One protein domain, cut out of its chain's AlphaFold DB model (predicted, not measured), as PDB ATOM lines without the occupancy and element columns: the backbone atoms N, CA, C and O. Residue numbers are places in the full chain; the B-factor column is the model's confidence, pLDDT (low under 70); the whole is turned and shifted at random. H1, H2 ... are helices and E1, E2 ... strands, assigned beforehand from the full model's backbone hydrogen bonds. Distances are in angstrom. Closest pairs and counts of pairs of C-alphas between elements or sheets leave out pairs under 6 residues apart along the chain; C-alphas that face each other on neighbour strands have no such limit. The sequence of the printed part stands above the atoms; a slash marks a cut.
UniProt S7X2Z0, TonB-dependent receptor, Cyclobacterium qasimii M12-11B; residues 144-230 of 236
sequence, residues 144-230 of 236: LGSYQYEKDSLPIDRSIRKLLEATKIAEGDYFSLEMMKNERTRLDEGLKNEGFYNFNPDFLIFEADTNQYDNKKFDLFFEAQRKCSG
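Overview. This is residues 144 to 230 of the 236 residues of the protein "TonB-dependent receptor" of Cyclobacterium qasimii M12-11B (UniProt S7X2Z0). A narrow sheet of three strands, E1, E3 and E2, has two helices on it that only graze it: the long H2, nearest to E2, and the short H1, near E1 and E3. The two helices touch each other, the turn of the hairpin E2 and E3 reaches out to one end of the longest span, and E3 runs on into E4, a short end strand apart from the other elements. The printed part has 87 residues, with two named helices and four named strands in the order E1, H1, H2, E2, E3, E4. The sheet is mixed, in the order E1, E3, E2, and the class is mixed, helices and strands. The whole is compact, with a radius of gyration of the C-alphas of 13.6 A and spans of 42 by 30 by 20 A.

Arrangement. E1, residues 144 to 149, is an edge strand and is parallel to the inner strand E3, residues 217 to 224, at 16 degrees; N 145 and O 218 are 2.8 A apart, within hydrogen-bond range. H1, residues 157 to 164, only grazes the sheet with these residues. H2, residues 177 to 193, touches H1 with residues 187 to 191 alone, at a steep tilt of 56 degrees, opposite ways; the closest C-alphas, of Leu 163 and Leu 187, are 6.6 A apart. H2 only grazes the sheet, with residues 177 to 188. The other edge strand, E2, residues 204 to 209, forms an antiparallel hairpin with E3, at 156 degrees; N 207 and O 221 are 2.8 A apart, within hydrogen-bond range. The closest C-alphas of H2 and E2, of Arg 184 and Leu 204, are 6.3 A apart. E3 runs on into E4, residues 227 to 229, across a break of 2 residues, at 45 degrees; E4 pairs with no named strand. In H1 and H2 every O i to N i+4 pair is within hydrogen-bond range.

Along the chain. E1 begins at C-alpha 144, at (-0.544, 42.777, 12.620), and is 14.0 A long. H1 measures 10.4 A. H2 runs 24.5 A from C-alpha 177, at (8.441, 47.821, 5.874). E2 is 16.4 A long and E3 23.4 A. E4, 6.3 A long, ends at C-alpha 229, at (32.563, 35.425, 11.514).

Size, cuts and confidence. The two C-alphas farthest apart, of Gly 195 and Asp 214, are 43.7 A apart. The printed part has no cut. The link from H1 to H2, residues 165 to 176, is long, and that from E3 to E4 is tight. The mean pLDDT of the printed part is 87.9, and residues 226 to 230 are under 70.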
ATOM      1  N   LEU A 144      -1.345  43.418  11.597       95.94
ATOM      2  CA  LEU A 144      -0.544  42.777  12.620       95.94
ATOM      3  C   LEU A 144      -1.452  42.039  13.610       95.94
ATOM      4  O   LEU A 144      -2.308  42.647  14.254       95.94
ATOM      5  N   GLY A 145      -1.283  40.721  13.690       94.56
ATOM      6  CA  GLY A 145      -1.965  39.828  14.619       94.56
ATOM      7  C   GLY A 145      -1.274  39.809  15.975       94.56
ATOM      8  O   GLY A 145      -1.915  40.108  16.977       94.56
ATOM      9  N   SER A 146       0.027  39.517  15.991       93.50
ATOM     10  CA  SER A 146       0.854  39.551  17.196       93.50
ATOM     11  C   SER A 146       2.262  40.075  16.911       93.50
ATOM     12  O   SER A 146       2.791  39.905  15.814       93.50
ATOM     13  N   TYR A 147       2.874  40.710  17.913       93.81
ATOM     14  CA  TYR A 147       4.270  41.143  17.876       93.81
ATOM     15  C   TYR A 147       5.061  40.442  18.977       93.81
ATOM     16  O   TYR A 147       4.784  40.632  20.163       93.81
ATOM     17  N   GLN A 148       6.030  39.615  18.591       91.50
ATOM     18  CA  GLN A 148       6.757  38.744  19.509       91.50
ATOM     19  C   GLN A 148       8.259  38.980  19.399       91.50
ATOM     20  O   GLN A 148       8.840  38.902  18.322       91.50
ATOM     21  N   TYR A 149       8.892  39.249  20.538       89.38
ATOM     22  CA  TYR A 149      10.346  39.301  20.633       89.38
ATOM     23  C   TYR A 149      10.893  37.955  21.105       89.38
ATOM     24  O   TYR A 149      10.591  37.506  22.219       89.38
ATOM     25  N   GLU A 150      11.738  37.341  20.283       84.62
ATOM     26  CA  GLU A 150      12.429  36.108  20.618       84.62
ATOM     27  C   GLU A 150      13.601  36.394  21.554       84.62
ATOM     28  O   GLU A 150      14.554  37.110  21.242       84.62
ATOM     29  N   LYS A 151      13.508  35.840  22.765       76.81
ATOM     30  CA  LYS A 151      14.538  36.012  23.786       76.81
ATOM     31  C   LYS A 151      15.825  35.309  23.375       76.81
ATOM     32  O   LYS A 151      15.805  34.099  23.172       76.81
ATOM     33  N   ASP A 152      16.949  36.005  23.506       71.81
ATOM     34  CA  ASP A 152      18.263  35.361  23.561       71.81
ATOM     35  C   ASP A 152      18.928  35.573  24.937       71.81
ATOM     36  O   ASP A 152      18.579  36.432  25.745       71.81
ATOM     37  N   SER A 153      19.911  34.733  25.222       72.88
ATOM     38  CA  SER A 153      20.831  34.734  26.358       72.88
ATOM     39  C   SER A 153      21.847  35.891  26.364       72.88
ATOM     40  O   SER A 153      22.750  35.921  27.204       72.88
ATOM     41  N   LEU A 154      21.740  36.836  25.428       73.06
ATOM     42  CA  LEU A 154      22.736  37.881  25.214       73.06
ATOM     43  C   LEU A 154      22.670  38.981  26.281       73.06
ATOM     44  O   LEU A 154      21.581  39.370  26.695       73.06
ATOM     45  N   PRO A 155      23.808  39.588  26.669       78.00
ATOM     46  CA  PRO A 155      23.801  40.756  27.553       78.00
ATOM     47  C   PRO A 155      22.964  41.928  27.015       78.00
ATOM     48  O   PRO A 155      22.378  42.667  27.804       78.00
ATOM     49  N   ILE A 156      22.877  42.065  25.685       84.44
ATOM     50  CA  ILE A 156      22.096  43.106  25.002       84.44
ATOM     51  C   ILE A 156      20.576  42.894  25.121       84.44
ATOM     52  O   ILE A 156      19.823  43.859  25.033       84.44
ATOM     53  N   ASP A 157      20.114  41.662  25.388       88.12
ATOM     54  CA  ASP A 157      18.687  41.294  25.463       88.12
ATOM     55  C   ASP A 157      17.930  42.162  26.475       88.12
ATOM     56  O   ASP A 157      16.824  42.631  26.206       88.12
ATOM     57  N   ARG A 158      18.550  42.446  27.627       89.25
ATOM     58  CA  ARG A 158      17.943  43.294  28.662       89.25
ATOM     59  C   ARG A 158      17.693  44.714  28.153       89.25
ATOM     60  O   ARG A 158      16.622  45.264  28.406       89.25
ATOM     61  N   SER A 159      18.670  45.289  27.459       91.38
ATOM     62  CA  SER A 159      18.580  46.627  26.875       91.38
ATOM     63  C   SER A 159      17.527  46.675  25.771       91.38
ATOM     64  O   SER A 159      16.688  47.572  25.767       91.38
ATOM     65  N   ILE A 160      17.491  45.661  24.899       91.81
ATOM     66  CA  ILE A 160      16.481  45.541  23.840       91.81
ATOM     67  C   ILE A 160      15.071  45.490  24.434       91.81
ATOM     68  O   ILE A 160      14.231  46.302  24.063       91.81
ATOM     69  N   ARG A 161      14.815  44.604  25.404       91.62
ATOM     70  CA  ARG A 161      13.498  44.481  26.062       91.62
ATOM     71  C   ARG A 161      13.017  45.800  26.645       91.62
ATOM     72  O   ARG A 161      11.879  46.190  26.414       91.62
ATOM     73  N   LYS A 162      13.902  46.498  27.356       93.31
ATOM     74  CA  LYS A 162      13.603  47.806  27.940       93.31
ATOM     75  C   LYS A 162      13.260  48.839  26.861       93.31
ATOM     76  O   LYS A 162      12.344  49.631  27.039       93.31
ATOM     77  N   LEU A 163      13.966  48.838  25.730       94.44
ATOM     78  CA  LEU A 163      13.666  49.738  24.612       94.44
ATOM     79  C   LEU A 163      12.365  49.366  23.883       94.44
ATOM     80  O   LEU A 163      11.689  50.259  23.360       94.44
ATOM     81  N   LEU A 164      12.008  48.080  23.843       93.31
ATOM     82  CA  LEU A 164      10.761  47.580  23.257       93.31
ATOM     83  C   LEU A 164       9.522  47.987  24.061       93.31
ATOM     84  O   LEU A 164       8.461  48.120  23.465       93.31
ATOM     85  N   GLU A 165       9.640  48.286  25.361       93.19
ATOM     86  CA  GLU A 165       8.526  48.839  26.157       93.19
ATOM     87  C   GLU A 165       7.976  50.155  25.574       93.19
ATOM     88  O   GLU A 165       6.811  50.487  25.773       93.19
ATOM     89  N   ALA A 166       8.805  50.897  24.831       95.00
ATOM     90  CA  ALA A 166       8.435  52.139  24.154       95.00
ATOM     91  C   ALA A 166       8.176  51.960  22.644       95.00
ATOM     92  O   ALA A 166       8.199  52.946  21.899       95.00
ATOM     93  N   THR A 167       7.990  50.722  22.171       94.75
ATOM     94  CA  THR A 167       7.663  50.463  20.765       94.75
ATOM     95  C   THR A 167       6.346  51.130  20.376       94.75
ATOM     96  O   THR A 167       5.431  51.284  21.186       94.75
ATOM     97  N   LYS A 168       6.261  51.550  19.114       93.25
ATOM     98  CA  LYS A 168       5.030  52.094  18.524       93.25
ATOM     99  C   LYS A 168       4.284  51.070  17.674       93.25
ATOM    100  O   LYS A 168       3.213  51.401  17.185       93.25
ATOM    101  N   ILE A 169       4.864  49.886  17.484       95.06
ATOM    102  CA  ILE A 169       4.260  48.794  16.725       95.06
ATOM    103  C   ILE A 169       3.220  48.123  17.621       95.06
ATOM    104  O   ILE A 169       3.559  47.648  18.705       95.06
ATOM    105  N   ALA A 170       1.965  48.094  17.180       94.12
ATOM    106  CA  ALA A 170       0.860  47.533  17.946       94.12
ATOM    107  C   ALA A 170      -0.039  46.628  17.095       94.12
ATOM    108  O   ALA A 170      -0.149  46.780  15.880       94.12
ATOM    109  N   GLU A 171      -0.723  45.687  17.752       94.62
ATOM    110  CA  GLU A 171      -1.729  44.841  17.101       94.62
ATOM    111  C   GLU A 171      -2.757  45.687  16.330       94.62
ATOM    112  O   GLU A 171      -3.231  46.726  16.798       94.62
ATOM    113  N   GLY A 172      -3.107  45.230  15.128       93.75
ATOM    114  CA  GLY A 172      -3.997  45.931  14.206       93.75
ATOM    115  C   GLY A 172      -3.316  46.966  13.306       93.75
ATOM    116  O   GLY A 172      -3.960  47.445  12.366       93.75
ATOM    117  N   ASP A 173      -2.040  47.294  13.525       95.50
ATOM    118  CA  ASP A 173      -1.273  48.092  12.569       95.50
ATOM    119  C   ASP A 173      -1.146  47.372  11.221       95.50
ATOM    120  O   ASP A 173      -1.087  46.145  11.145       95.50
ATOM    121  N   TYR A 174      -1.112  48.132  10.129       95.44
ATOM    122  CA  TYR A 174      -0.865  47.550   8.810       95.44
ATOM    123  C   TYR A 174       0.602  47.163   8.678       95.44
ATOM    124  O   TYR A 174       1.482  47.827   9.231       95.44
ATOM    125  N   PHE A 175       0.867  46.113   7.903       96.06
ATOM    126  CA  PHE A 175       2.228  45.780   7.515       96.06
ATOM    127  C   PHE A 175       2.886  47.009   6.876       96.06
ATOM    128  O   PHE A 175       2.358  47.606   5.942       96.06
ATOM    129  N   SER A 176       4.053  47.387   7.385       96.00
ATOM    130  CA  SER A 176       4.830  48.494   6.846       96.00
ATOM    131  C   SER A 176       6.311  48.195   7.008       96.00
ATOM    132  O   SER A 176       6.849  48.171   8.118       96.00
ATOM    133  N   LEU A 177       6.993  48.003   5.879       95.56
ATOM    134  CA  LEU A 177       8.441  47.821   5.874       95.56
ATOM    135  C   LEU A 177       9.151  49.062   6.440       95.56
ATOM    136  O   LEU A 177      10.188  48.943   7.093       95.56
ATOM    137  N   GLU A 178       8.600  50.253   6.200       95.06
ATOM    138  CA  GLU A 178       9.130  51.506   6.737       95.06
ATOM    139  C   GLU A 178       9.009  51.570   8.263       95.06
ATOM    140  O   GLU A 178       9.988  51.893   8.931       95.06
ATOM    141  N   MET A 179       7.863  51.180   8.829       95.12
ATOM    142  CA  MET A 179       7.680  51.094  10.282       95.12
ATOM    143  C   MET A 179       8.728  50.178  10.928       95.12
ATOM    144  O   MET A 179       9.381  50.578  11.891       95.12
ATOM    145  N   MET A 180       8.957  48.992  10.356       95.38
ATOM    146  CA  MET A 180       9.967  48.047  10.850       95.38
ATOM    147  C   MET A 180      11.392  48.602  10.713       95.38
ATOM    148  O   MET A 180      12.237  48.378  11.575       95.38
ATOM    149  N   LYS A 181      11.700  49.331   9.634       94.81
ATOM    150  CA  LYS A 181      13.002  50.006   9.470       94.81
ATOM    151  C   LYS A 181      13.196  51.113  10.504       94.81
ATOM    152  O   LYS A 181      14.258  51.188  11.111       94.81
ATOM    153  N   ASN A 182      12.174  51.928  10.736       95.12
ATOM    154  CA  ASN A 182      12.217  53.000  11.726       95.12
ATOM    155  C   ASN A 182      12.391  52.444  13.142       95.12
ATOM    156  O   ASN A 182      13.160  52.999  13.926       95.12
ATOM    157  N   GLU A 183      11.746  51.319  13.452       95.38
ATOM    158  CA  GLU A 183      11.937  50.635  14.727       95.38
ATOM    159  C   GLU A 183      13.368  50.105  14.885       95.38
ATOM    160  O   GLU A 183      13.969  50.295  15.941       95.38
ATOM    161  N   ARG A 184      13.973  49.542  13.826       94.62
ATOM    162  CA  ARG A 184      15.397  49.154  13.849       94.62
ATOM    163  C   ARG A 184      16.310  50.329  14.150       94.62
ATOM    164  O   ARG A 184      17.178  50.207  15.008       94.62
ATOM    165  N   THR A 185      16.105  51.461  13.480       94.44
ATOM    166  CA  THR A 185      16.889  52.680  13.718       94.44
ATOM    167  C   THR A 185      16.728  53.162  15.159       94.44
ATOM    168  O   THR A 185      17.718  53.443  15.827       94.44
ATOM    169  N   ARG A 186      15.496  53.185  15.685       96.06
ATOM    170  CA  ARG A 186      15.219  53.592  17.071       96.06
ATOM    171  C   ARG A 186      15.925  52.692  18.085       96.06
ATOM    172  O   ARG A 186      16.474  53.186  19.071       96.06
ATOM    173  N   LEU A 187      15.883  51.380  17.867       94.56
ATOM    174  CA  LEU A 187      16.547  50.410  18.730       94.56
ATOM    175  C   LEU A 187      18.071  50.542  18.637       94.56
ATOM    176  O   LEU A 187      18.721  50.575  19.675       94.56
ATOM    177  N   ASP A 188      18.635  50.699  17.437       93.94
ATOM    178  CA  ASP A 188      20.070  50.941  17.234       93.94
ATOM    179  C   ASP A 188      20.560  52.193  17.977       93.94
ATOM    180  O   ASP A 188      21.522  52.127  18.744       93.94
ATOM    181  N   GLU A 189      19.861  53.318  17.826       94.88
ATOM    182  CA  GLU A 189      20.174  54.556  18.546       94.88
ATOM    183  C   GLU A 189      20.072  54.373  20.068       94.88
ATOM    184  O   GLU A 189      20.956  54.801  20.815       94.88
ATOM    185  N   GLY A 190      19.020  53.697  20.540       95.31
ATOM    186  CA  GLY A 190      18.833  53.383  21.955       95.31
ATOM    187  C   GLY A 190      19.962  52.522  22.525       95.31
ATOM    188  O   GLY A 190      20.490  52.825  23.594       95.31
ATOM    189  N   LEU A 191      20.382  51.491  21.793       93.50
ATOM    190  CA  LEU A 191      21.469  50.596  22.192       93.50
ATOM    191  C   LEU A 191      22.817  51.323  22.213       93.50
ATOM    192  O   LEU A 191      23.581  51.186  23.169       93.50
ATOM    193  N   LYS A 192      23.097  52.170  21.222       94.38
ATOM    194  CA  LYS A 192      24.311  53.000  21.212       94.38
ATOM    195  C   LYS A 192      24.375  53.935  22.419       94.38
ATOM    196  O   LYS A 192      25.441  54.080  23.016       94.38
ATOM    197  N   ASN A 193      23.240  54.495  22.834       94.81
ATOM    198  CA  ASN A 193      23.149  55.328  24.037       94.81
ATOM    199  C   ASN A 193      23.373  54.545  25.343       94.81
ATOM    200  O   ASN A 193      23.814  55.129  26.332       94.81
ATOM    201  N   GLU A 194      23.126  53.233  25.355       92.75
ATOM    202  CA  GLU A 194      23.448  52.344  26.483       92.75
ATOM    203  C   GLU A 194      24.875  51.753  26.414       92.75
ATOM    204  O   GLU A 194      25.249  50.933  27.252       92.75
ATOM    205  N   GLY A 195      25.703  52.201  25.462       91.50
ATOM    206  CA  GLY A 195      27.127  51.853  25.358       91.50
ATOM    207  C   GLY A 195      27.476  50.831  24.271       91.50
ATOM    208  O   GLY A 195      28.651  50.503  24.100       91.50
ATOM    209  N   PHE A 196      26.499  50.356  23.491       89.94
ATOM    210  CA  PHE A 196      26.717  49.432  22.371       89.94
ATOM    211  C   PHE A 196      27.109  50.185  21.084       89.94
ATOM    212  O   PHE A 196      26.430  50.108  20.065       89.94
ATOM    213  N   TYR A 197      28.207  50.948  21.112       88.25
ATOM    214  CA  TYR A 197      28.576  51.878  20.028       88.25
ATOM    215  C   TYR A 197      28.778  51.235  18.646       88.25
ATOM    216  O   TYR A 197      28.553  51.889  17.629       88.25
ATOM    217  N   ASN A 198      29.194  49.966  18.610       85.81
ATOM    218  CA  ASN A 198      29.444  49.219  17.372       85.81
ATOM    219  C   ASN A 198      28.226  48.416  16.889       85.81
ATOM    220  O   ASN A 198      28.361  47.644  15.939       85.81
ATOM    221  N   PHE A 199      27.068  48.574  17.539       86.44
ATOM    222  CA  PHE A 199      25.850  47.889  17.134       86.44
ATOM    223  C   PHE A 199      25.443  48.294  15.711       86.44
ATOM    224  O   PHE A 199      25.658  49.436  15.279       86.44
ATOM    225  N   ASN A 200      24.884  47.335  14.976       85.50
ATOM    226  CA  ASN A 200      24.402  47.524  13.618       85.50
ATOM    227  C   ASN A 200      22.914  47.132  13.546       85.50
ATOM    228  O   ASN A 200      22.576  46.008  13.927       85.50
ATOM    229  N   PRO A 201      22.028  47.996  13.013       86.12
ATOM    230  CA  PRO A 201      20.604  47.689  12.866       86.12
ATOM    231  C   PRO A 201      20.321  46.470  11.974       86.12
ATOM    232  O   PRO A 201      19.236  45.906  12.060       86.12
ATOM    233  N   ASP A 202      21.267  46.019  11.146       86.62
ATOM    234  CA  ASP A 202      21.141  44.785  10.358       86.62
ATOM    235  C   ASP A 202      21.150  43.512  11.220       86.62
ATOM    236  O   ASP A 202      20.833  42.434  10.725       86.62
ATOM    237  N   PHE A 203      21.548  43.605  12.493       86.44
ATOM    238  CA  PHE A 203      21.445  42.495  13.445       86.44
ATOM    239  C   PHE A 203      20.024  42.318  13.974       86.44
ATOM    240  O   PHE A 203      19.715  41.294  14.570       86.44
ATOM    241  N   LEU A 204      19.160  43.306  13.757       88.69
ATOM    242  CA  LEU A 204      17.761  43.277  14.137       88.69
ATOM    243  C   LEU A 204      16.941  42.719  12.976       88.69
ATOM    244  O   LEU A 204      16.795  43.374  11.940       88.69
ATOM    245  N   ILE A 205      16.415  41.511  13.140       89.81
ATOM    246  CA  ILE A 205      15.658  40.815  12.103       89.81
ATOM    247  C   ILE A 205      14.182  40.822  12.470       89.81
ATOM    248  O   ILE A 205      13.802  40.534  13.601       89.81
ATOM    249  N   PHE A 206      13.369  41.195  11.488       92.81
ATOM    250  CA  PHE A 206      11.919  41.115  11.541       92.81
ATOM    251  C   PHE A 206      11.471  40.044  10.555       92.81
ATOM    252  O   PHE A 206      11.781  40.144   9.364       92.81
ATOM    253  N   GLU A 207      10.724  39.064  11.040       92.06
ATOM    254  CA  GLU A 207      10.130  38.006  10.233       92.06
ATOM    255  C   GLU A 207       8.611  38.118  10.305       92.06
ATOM    256  O   GLU A 207       8.031  38.178  11.387       92.06
ATOM    257  N   ALA A 208       7.964  38.191   9.144       92.56
ATOM    258  CA  ALA A 208       6.513  38.246   9.048       92.56
ATOM    259  C   ALA A 208       5.983  36.883   8.588       92.56
ATOM    260  O   ALA A 208       6.276  36.459   7.469       92.56
ATOM    261  N   ASP A 209       5.190  36.224   9.429       89.69
ATOM    262  CA  ASP A 209       4.493  34.985   9.082       89.69
ATOM    263  C   ASP A 209       3.036  35.280   8.722       89.69
ATOM    264  O   ASP A 209       2.267  35.812   9.523       89.69
ATOM    265  N   THR A 210       2.653  34.940   7.494       85.19
ATOM    266  CA  THR A 210       1.315  35.170   6.934       85.19
ATOM    267  C   THR A 210       0.478  33.893   6.826       85.19
ATOM    268  O   THR A 210      -0.659  33.961   6.365       85.19
ATOM    269  N   ASN A 211       1.003  32.730   7.235       80.38
ATOM    270  CA  ASN A 211       0.353  31.430   7.011       80.38
ATOM    271  C   ASN A 211      -0.607  31.002   8.129       80.38
ATOM    272  O   ASN A 211      -1.336  30.025   7.966       80.38
ATOM    273  N   GLN A 212      -0.602  31.688   9.274       71.56
ATOM    274  CA  GLN A 212      -1.354  31.255  10.461       71.56
ATOM    275  C   GLN A 212      -2.839  31.625  10.435       71.56
ATOM    276  O   GLN A 212      -3.603  31.174  11.290       71.56
ATOM    277  N   TYR A 213      -3.266  32.440   9.469       74.38
ATOM    278  CA  TYR A 213      -4.607  32.995   9.442       74.38
ATOM    279  C   TYR A 213      -5.285  32.819   8.083       74.38
ATOM    280  O   TYR A 213      -4.704  33.096   7.039       74.38
ATOM    281  N   ASP A 214      -6.575  32.472   8.114       76.19
ATOM    282  CA  ASP A 214      -7.447  32.488   6.929       76.19
ATOM    283  C   ASP A 214      -7.822  33.920   6.495       76.19
ATOM    284  O   ASP A 214      -8.402  34.138   5.429       76.19
ATOM    285  N   ASN A 215      -7.523  34.919   7.333       82.56
ATOM    286  CA  ASN A 215      -7.726  36.337   7.048       82.56
ATOM    287  C   ASN A 215      -6.388  37.044   6.770       82.56
ATOM    288  O   ASN A 215      -5.315  36.481   6.952       82.56
ATOM    289  N   LYS A 216      -6.445  38.297   6.301       90.56
ATOM    290  CA  LYS A 216      -5.270  39.127   5.981       90.56
ATOM    291  C   LYS A 216      -4.571  39.620   7.255       90.56
ATOM    292  O   LYS A 216      -4.520  40.817   7.527       90.56
ATOM    293  N   LYS A 217      -4.068  38.688   8.062       94.12
ATOM    294  CA  LYS A 217      -3.265  38.945   9.256       94.12
ATOM    295  C   LYS A 217      -1.874  38.346   9.123       94.12
ATOM    296  O   LYS A 217      -1.662  37.427   8.337       94.12
ATOM    297  N   PHE A 218      -0.935  38.890   9.884       94.56
ATOM    298  CA  PHE A 218       0.415  38.356   9.989       94.56
ATOM    299  C   PHE A 218       0.930  38.456  11.419       94.56
ATOM    300  O   PHE A 218       0.585  39.397  12.134       94.56
ATOM    301  N   ASP A 219       1.777  37.515  11.807       94.25
ATOM    302  CA  ASP A 219       2.559  37.605  13.033       94.25
ATOM    303  C   ASP A 219       3.931  38.185  12.722       94.25
ATOM    304  O   ASP A 219       4.538  37.857  11.702       94.25
ATOM    305  N   LEU A 220       4.401  39.077  13.588       94.81
ATOM    306  CA  LEU A 220       5.708  39.700  13.470       94.81
ATOM    307  C   LEU A 220       6.619  39.169  14.570       94.81
ATOM    308  O   LEU A 220       6.440  39.489  15.747       94.81
ATOM    309  N   PHE A 221       7.618  38.398  14.167       92.69
ATOM    310  CA  PHE A 221       8.690  37.935  15.031       92.69
ATOM    311  C   PHE A 221       9.876  38.877  14.910       92.69
ATOM    312  O   PHE A 221      10.215  39.360  13.827       92.69
ATOM    313  N   PHE A 222      10.487  39.171  16.046       90.50
ATOM    314  CA  PHE A 222      11.640  40.040  16.146       90.50
ATOM    315  C   PHE A 222      12.746  39.323  16.901       90.50
ATOM    316  O   PHE A 222      12.541  38.879  18.029       90.50
ATOM    317  N   GLU A 223      13.925  39.248  16.296       88.25
ATOM    318  CA  GLU A 223      15.103  38.640  16.904       88.25
ATOM    319  C   GLU A 223      16.354  39.499  16.689       88.25
ATOM    320  O   GLU A 223      16.481  40.252  15.719       88.25
ATOM    321  N   ALA A 224      17.302  39.381  17.616       84.75
ATOM    322  CA  ALA A 224      18.623  39.980  17.489       84.75
ATOM    323  C   ALA A 224      19.635  38.891  17.113       84.75
ATOM    324  O   ALA A 224      20.067  38.108  17.960       84.75
ATOM    325  N   GLN A 225      20.028  38.839  15.843       76.38
ATOM    326  CA  GLN A 225      20.979  37.851  15.349       76.38
ATOM    327  C   GLN A 225      22.422  38.194  15.721       76.38
ATOM    328  O   GLN A 225      22.879  39.336  15.650       76.38
ATOM    329  N   ARG A 226      23.205  37.151  16.012       69.12
ATOM    330  CA  ARG A 226      24.663  37.253  16.133       69.12
ATOM    331  C   ARG A 226      25.292  37.081  14.755       69.12
ATOM    332  O   ARG A 226      25.201  35.998  14.176       69.12
ATOM    333  N   LYS A 227      26.046  38.066  14.256       60.06
ATOM    334  CA  LYS A 227      26.979  37.786  13.151       60.06
ATOM    335  C   LYS A 227      28.250  37.151  13.708       60.06
ATOM    336  O   LYS A 227      29.142  37.819  14.231       60.06
ATOM    337  N   CYS A 228      28.341  35.832  13.574       52.16
ATOM    338  CA  CYS A 228      29.561  35.086  13.863       52.16
ATOM    339  C   CYS A 228      30.405  34.960  12.585       52.16
ATOM    340  O   CYS A 228      30.065  34.213  11.668       52.16
ATOM    341  N   SER A 229      31.532  35.674  12.526       41.91
ATOM    342  CA  SER A 229      32.563  35.425  11.514       41.91
ATOM    343  C   SER A 229      33.450  34.277  12.004       41.91
ATOM    344  O   SER A 229      34.390  34.464  12.779       41.91
ATOM    345  N   GLY A 230      33.099  33.049  11.614       48.16
ATOM    346  CA  GLY A 230      33.807  31.833  12.021       48.16
ATOM    347  C   GLY A 230      33.596  31.413  13.487       48.16
ATOM    348  O   GLY A 230      32.920  32.067  14.275       48.16
TER     349      GLY A 230